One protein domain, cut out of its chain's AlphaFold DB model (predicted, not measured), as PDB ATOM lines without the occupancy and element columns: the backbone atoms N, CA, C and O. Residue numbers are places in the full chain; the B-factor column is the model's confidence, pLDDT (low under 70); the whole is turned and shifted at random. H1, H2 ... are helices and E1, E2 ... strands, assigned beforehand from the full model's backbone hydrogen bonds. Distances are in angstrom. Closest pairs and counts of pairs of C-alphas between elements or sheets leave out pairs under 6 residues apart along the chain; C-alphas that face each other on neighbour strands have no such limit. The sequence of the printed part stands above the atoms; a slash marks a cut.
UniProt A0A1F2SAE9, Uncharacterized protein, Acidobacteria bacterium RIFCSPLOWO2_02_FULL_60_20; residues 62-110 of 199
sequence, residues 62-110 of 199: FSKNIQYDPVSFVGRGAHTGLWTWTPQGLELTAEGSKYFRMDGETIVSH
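This is residues 62 to 110 of the 199 residues of an uncharacterized protein of Acidobacteria bacterium RIFCSPLOWO2_02_FULL_60_20 (UniProt A0A1F2SAE9). What does the model look like? Two small two-strand hairpins, E1 with E2 and E3 with E4, stand next to each other with E2 towards E3, and the short helix H1 packs by E1. The opening stretch pairs briefly with E4 at residues 62 to 63, then loops across to H1. What is it made of? The 49 printed residues run H1, E1, E2, E3, E4, each hairpin an antiparallel sheet; the class is mixed, helices and strands, with 23 residues, under half, in named elements. How large is it? It is compact and rounded, with a radius of gyration of the C-alphas of 9.6 A and spans of 24 by 20 by 15 A.

How are the hairpins paired? E1, residues 83 to 86, and E2, residues 89 to 92, form an antiparallel hairpin at 148 degrees, with N 84 and O 91 within hydrogen-bond range at 2.8 A. E3, residues 100 to 103, and E4, residues 106 to 109, form another at 147 degrees, with N 101 and O 108 within range at 2.8 A. What lies between them? The closest C-alphas of E2 and E3 are those of Leu 92 and Phe 100, 7.5 A apart; E2 and E4 are only just apart, closest 8.4 A. Where is the helix? In H1, residues 73 to 79, every O i to N i+4 pair is within hydrogen-bond range; its closest C-alphas to E1 are those of Ala 78 and Thr 84, 5.6 A. H1 and E2 are near each other, and H1 is apart from E3 and E4.

Where do the strands run? E1 spans 9.6 A, E2 10.1 A, E3 9.6 A and E4 9.9 A, from C-alpha 83 at (186.303, 141.585, 189.093) to C-alpha 109 at (184.431, 129.204, 188.957). Where is H1? It spans 9.7 A from C-alpha 73 at (175.941, 139.467, 192.349).

How far does it reach? The two C-alphas farthest apart, those of Val 71 and Gly 104, are 25.6 A apart. Is it continuous and confident? The printed part has no cut and no long link between named elements; its mean pLDDT is 94.1, and no printed residue is under 70.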
ATOM      1  N   PHE A  62     178.963 132.390 184.167       95.75
ATOM      2  CA  PHE A  62     178.218 133.534 183.635       95.75
ATOM      3  C   PHE A  62     178.994 134.249 182.532       95.75
ATOM      4  O   PHE A  62     180.218 134.167 182.453       95.75
ATOM      5  N   SER A  63     178.282 134.975 181.670       95.06
ATOM      6  CA  SER A  63     178.926 135.759 180.615       95.06
ATOM      7  C   SER A  63     179.686 136.948 181.198       95.06
ATOM      8  O   SER A  63     179.155 137.681 182.031       95.06
ATOM      9  N   LYS A  64     180.888 137.216 180.678       94.69
ATOM     10  CA  LYS A  64     181.634 138.439 181.005       94.69
ATOM     11  C   LYS A  64     180.893 139.712 180.573       94.69
ATOM     12  O   LYS A  64     181.125 140.774 181.136       94.69
ATOM     13  N   ASN A  65     179.995 139.603 179.591       93.56
ATOM     14  CA  ASN A  65     179.226 140.717 179.034       93.56
ATOM     15  C   ASN A  65     177.869 140.905 179.737       93.56
ATOM     16  O   ASN A  65     177.003 141.616 179.222       93.56
ATOM     17  N   ILE A  66     177.648 140.243 180.881       91.69
ATOM     18  CA  ILE A  66     176.447 140.440 181.696       91.69
ATOM     19  C   ILE A  66     176.290 141.920 182.056       91.69
ATOM     20  O   ILE A  66     177.271 142.603 182.343       91.69
ATOM     21  N   GLN A  67     175.061 142.434 182.030       89.88
ATOM     22  CA  GLN A  67     174.816 143.833 182.357       89.88
ATOM     23  C   GLN A  67     175.249 144.130 183.797       89.88
ATOM     24  O   GLN A  67     174.874 143.419 184.729       89.88
ATOM     25  N   TYR A  68     176.018 145.204 183.975       89.75
ATOM     26  CA  TYR A  68     176.402 145.648 185.306       89.75
ATOM     27  C   TYR A  68     175.196 146.181 186.076       89.75
ATOM     28  O   TYR A  68     174.531 147.124 185.643       89.75
ATOM     29  N   ASP A  69     174.981 145.607 187.253       91.06
ATOM     30  CA  ASP A  69     174.030 146.087 188.244       91.06
ATOM     31  C   ASP A  69     174.710 146.093 189.629       91.06
ATOM     32  O   ASP A  69     175.126 145.023 190.093       91.06
ATOM     33  N   PRO A  70     174.829 147.259 190.301       89.62
ATOM     34  CA  PRO A  70     175.496 147.378 191.595       89.62
ATOM     35  C   PRO A  70     174.835 146.575 192.726       89.62
ATOM     36  O   PRO A  70     175.526 146.257 193.694       89.62
ATOM     37  N   VAL A  71     173.540 146.241 192.636       90.56
ATOM     38  CA  VAL A  71     172.859 145.448 193.681       90.56
ATOM     39  C   VAL A  71     172.892 143.939 193.410       90.56
ATOM     40  O   VAL A  71     172.761 143.135 194.339       90.56
ATOM     41  N   SER A  72     173.126 143.541 192.158       92.75
ATOM     42  CA  SER A  72     173.266 142.140 191.753       92.75
ATOM     43  C   SER A  72     174.542 141.481 192.297       92.75
ATOM     44  O   SER A  72     175.416 142.121 192.890       92.75
ATOM     45  N   PHE A  73     174.694 140.176 192.046       94.25
ATOM     46  CA  PHE A  73     175.941 139.467 192.349       94.25
ATOM     47  C   PHE A  73     177.145 140.060 191.600       94.25
ATOM     48  O   PHE A  73     178.256 140.016 192.123       94.25
ATOM     49  N   VAL A  74     176.931 140.661 190.420       94.62
ATOM     50  CA  VAL A  74     177.975 141.337 189.639       94.62
ATOM     51  C   VAL A  74     178.498 142.549 190.404       94.62
ATOM     52  O   VAL A  74     179.707 142.700 190.565       94.62
ATOM     53  N   GLY A  75     177.601 143.379 190.935       94.69
ATOM     54  CA  GLY A  75     177.962 144.522 191.770       94.69
ATOM     55  C   GLY A  75     178.659 144.106 193.063       94.69
ATOM     56  O   GLY A  75     179.713 144.650 193.397       94.69
ATOM     57  N   ARG A  76     178.133 143.084 193.754       95.31
ATOM     58  CA  ARG A  76     178.756 142.554 194.979       95.31
ATOM     59  C   ARG A  76     180.161 142.017 194.725       95.31
ATOM     60  O   ARG A  76     181.078 142.386 195.451       95.31
ATOM     61  N   GLY A  77     180.353 141.218 193.675       95.69
ATOM     62  CA  GLY A  77     181.673 140.699 193.329       95.69
ATOM     63  C   GLY A  77     182.660 141.784 192.899       95.69
ATOM     64  O   GLY A  77     183.849 141.677 193.199       95.69
ATOM     65  N   ALA A  78     182.178 142.867 192.279       95.62
ATOM     66  CA  ALA A  78     183.011 144.026 191.974       95.62
ATOM     67  C   ALA A  78     183.429 144.774 193.249       95.62
ATOM     68  O   ALA A  78     184.595 145.129 193.410       95.62
ATOM     69  N   HIS A  79     182.503 144.952 194.196       94.62
ATOM     70  CA  HIS A  79     182.780 145.586 195.485       94.62
ATOM     71  C   HIS A  79     183.785 144.792 196.332       94.62
ATOM     72  O   HIS A  79     184.632 145.383 196.998       94.62
ATOM     73  N   THR A  80     183.740 143.458 196.271       93.25
ATOM     74  CA  THR A  80     184.714 142.584 196.945       93.25
ATOM     75  C   THR A  80     185.995 142.370 196.141       93.25
ATOM     76  O   THR A  80     186.846 141.578 196.542       93.25
ATOM     77  N   GLY A  81     186.148 143.056 195.005       95.56
ATOM     78  CA  GLY A  81     187.361 143.027 194.200       95.56
ATOM     79  C   GLY A  81     187.610 141.705 193.480       95.56
ATOM     80  O   GLY A  81     188.759 141.424 193.164       95.56
ATOM     81  N   LEU A  82     186.584 140.891 193.208       96.31
ATOM     82  CA  LEU A  82     186.719 139.678 192.385       96.31
ATOM     83  C   LEU A  82     186.884 140.036 190.903       96.31
ATOM     84  O   LEU A  82     187.628 139.392 190.167       96.31
ATOM     85  N   TRP A  83     186.220 141.095 190.462       96.81
ATOM     86  CA  TRP A  83     186.303 141.585 189.093       96.81
ATOM     87  C   TRP A  83     186.131 143.096 189.044       96.81
ATOM     88  O   TRP A  83     185.654 143.724 189.985       96.81
ATOM     89  N   THR A  84     186.503 143.679 187.916       96.06
ATOM     90  CA  THR A  84     186.242 145.075 187.582       96.06
ATOM     91  C   THR A  84     185.342 145.147 186.364       96.06
ATOM     92  O   THR A  84     185.448 144.322 185.458       96.06
ATOM     93  N   TRP A  85     184.457 146.139 186.334       93.00
ATOM     94  CA  TRP A  85     183.639 146.424 185.161       93.00
ATOM     95  C   TRP A  85     184.366 147.404 184.242       93.00
ATOM     96  O   TRP A  85     184.698 148.517 184.660       93.00
ATOM     97  N   THR A  86     184.600 146.999 182.996       91.75
ATOM     98  CA  THR A  86     185.187 147.825 181.936       91.75
ATOM     99  C   THR A  86     184.182 147.989 180.788       91.75
ATOM    100  O   THR A  86     183.178 147.275 180.726       91.75
ATOM    101  N   PRO A  87     184.406 148.922 179.843       89.25
ATOM    102  CA  PRO A  87     183.575 149.022 178.639       89.25
ATOM    103  C   PRO A  87     183.532 147.734 177.798       89.25
ATOM    104  O   PRO A  87     182.641 147.582 176.965       89.25
ATOM    105  N   GLN A  88     184.490 146.825 177.993       89.19
ATOM    106  CA  GLN A  88     184.607 145.537 177.311       89.19
ATOM    107  C   GLN A  88     183.961 144.378 178.096       89.19
ATOM    108  O   GLN A  88     183.999 143.241 177.625       89.19
ATOM    109  N   GLY A  89     183.372 144.658 179.264       92.56
ATOM    110  CA  GLY A  89     182.728 143.684 180.141       92.56
ATOM    111  C   GLY A  89     183.455 143.509 181.473       92.56
ATOM    112  O   GLY A  89     184.191 144.377 181.937       92.56
ATOM    113  N   LEU A  90     183.214 142.377 182.126       95.44
ATOM    114  CA  LEU A  90     183.871 142.008 183.375       95.44
ATOM    115  C   LEU A  90     185.275 141.465 183.121       95.44
ATOM    116  O   LEU A  90     185.469 140.549 182.322       95.44
ATOM    117  N   GLU A  91     186.235 141.980 183.880       96.25
ATOM    118  CA  GLU A  91     187.617 141.507 183.907       96.25
ATOM    119  C   GLU A  91     187.960 140.995 185.306       96.25
ATOM    120  O   GLU A  91     187.689 141.663 186.305       96.25
ATOM    121  N   LEU A  92     188.551 139.800 185.392       96.81
ATOM    122  CA  LEU A  92     188.978 139.229 186.668       96.81
ATOM    123  C   LEU A  92     190.153 140.022 187.238       96.81
ATOM    124  O   LEU A  92     191.133 140.297 186.545       96.81
ATOM    125  N   THR A  93     190.094 140.330 188.530       96.88
ATOM    126  CA  THR A  93     191.261 140.864 189.238       96.88
ATOM    127  C   THR A  93     192.254 139.740 189.552       96.88
ATOM    128  O   THR A  93     191.971 138.551 189.368       96.88
ATOM    129  N   ALA A  94     193.413 140.102 190.109       95.62
ATOM    130  CA  ALA A  94     194.342 139.124 190.673       95.62
ATOM    131  C   ALA A  94     193.691 138.263 191.776       95.62
ATOM    132  O   ALA A  94     194.020 137.086 191.904       95.62
ATOM    133  N   GLU A  95     192.752 138.827 192.544       94.50
ATOM    134  CA  GLU A  95     192.031 138.093 193.586       94.50
ATOM    135  C   GLU A  95     190.969 137.169 192.988       94.50
ATOM    136  O   GLU A  95     190.915 135.990 193.329       94.50
ATOM    137  N   GLY A  96     190.165 137.659 192.037       95.25
ATOM    138  CA  GLY A  96     189.161 136.832 191.366       95.25
ATOM    139  C   GLY A  96     189.764 135.671 190.590       95.25
ATOM    140  O   GLY A  96     189.203 134.579 190.597       95.25
ATOM    141  N   SER A  97     190.945 135.862 190.000       95.56
ATOM    142  CA  SER A  97     191.655 134.815 189.252       95.56
ATOM    143  C   SER A  97     192.045 133.599 190.107       95.56
ATOM    144  O   SER A  97     192.329 132.540 189.556       95.56
ATOM    145  N   LYS A  98     192.040 133.713 191.445       94.62
ATOM    146  CA  LYS A  98     192.257 132.574 192.359       94.62
ATOM    147  C   LYS A  98     191.069 131.613 192.431       94.62
ATOM    148  O   LYS A  98     191.231 130.479 192.868       94.62
ATOM    149  N   TYR A  99     189.878 132.086 192.069       95.12
ATOM    150  CA  TYR A  99     188.616 131.355 192.225       95.12
ATOM    151  C   TYR A  99     187.874 131.171 190.903       95.12
ATOM    152  O   TYR A  99     187.066 130.250 190.766       95.12
ATOM    153  N   PHE A 100     188.143 132.045 189.937       96.56
ATOM    154  CA  PHE A 100     187.507 132.091 188.633       96.56
ATOM    155  C   PHE A 100     188.544 132.070 187.524       96.56
ATOM    156  O   PHE A 100     189.675 132.519 187.686       96.56
ATOM    157  N   ARG A 101     188.137 131.558 186.371       96.19
ATOM    158  CA  ARG A 101     188.914 131.595 185.137       96.19
ATOM    159  C   ARG A 101     188.049 132.114 184.001       96.19
ATOM    160  O   ARG A 101     186.836 131.907 183.995       96.19
ATOM    161  N   MET A 102     188.696 132.754 183.038       94.31
ATOM    162  CA  MET A 102     188.079 133.112 181.766       94.31
ATOM    163  C   MET A 102     188.113 131.906 180.826       94.31
ATOM    164  O   MET A 102     189.182 131.346 180.584       94.31
ATOM    165  N   ASP A 103     186.958 131.535 180.288       94.12
ATOM    166  CA  ASP A 103     186.791 130.549 179.222       94.12
ATOM    167  C   ASP A 103     186.061 131.215 178.045       94.12
ATOM    168  O   ASP A 103     184.829 131.293 177.987       94.12
ATOM    169  N   GLY A 104     186.849 131.831 177.159       91.56
ATOM    170  CA  GLY A 104     186.345 132.707 176.100       91.56
ATOM    171  C   GLY A 104     185.589 133.916 176.663       91.56
ATOM    172  O   GLY A 104     186.167 134.772 177.330       91.56
ATOM    173  N   GLU A 105     184.284 133.976 176.395       93.88
ATOM    174  CA  GLU A 105     183.374 135.040 176.853       93.88
ATOM    175  C   GLU A 105     182.674 134.715 178.186       93.88
ATOM    176  O   GLU A 105     181.765 135.434 178.609       93.88
ATOM    177  N   THR A 106     183.077 133.625 178.841       95.69
ATOM    178  CA  THR A 106     182.449 133.109 180.061       95.69
ATOM    179  C   THR A 106     183.428 133.166 181.228       95.69
ATOM    180  O   THR A 106     184.589 132.790 181.097       95.69
ATOM    181  N   ILE A 107     182.955 133.609 182.387       96.00
ATOM    182  CA  ILE A 107     183.656 133.490 183.663       96.00
ATOM    183  C   ILE A 107     183.152 132.223 184.346       96.00
ATOM    184  O   ILE A 107     181.954 132.079 184.576       96.00
ATOM    185  N   VAL A 108     184.070 131.317 184.680       96.62
ATOM    186  CA  VAL A 108     183.762 130.020 185.296       96.62
ATOM    187  C   VAL A 108     184.505 129.897 186.617       96.62
ATOM    188  O   VAL A 108     185.715 130.132 186.682       96.62
ATOM    189  N   SER A 109     183.804 129.520 187.679       96.06
ATOM    190  CA  SER A 109     184.431 129.204 188.957       96.06
ATOM    191  C   SER A 109     185.156 127.859 188.912       96.06
ATOM    192  O   SER A 109     184.772 126.930 188.203       96.06
ATOM    193  N   HIS A 110     186.228 127.744 189.685       91.50
ATOM    194  CA  HIS A 110     186.985 126.501 189.839       91.50
ATOM    195  C   HIS A 110     187.435 126.255 191.288       91.50
ATOM    196  O   HIS A 110     188.176 125.312 191.552       91.50
TER     197      HIS A 110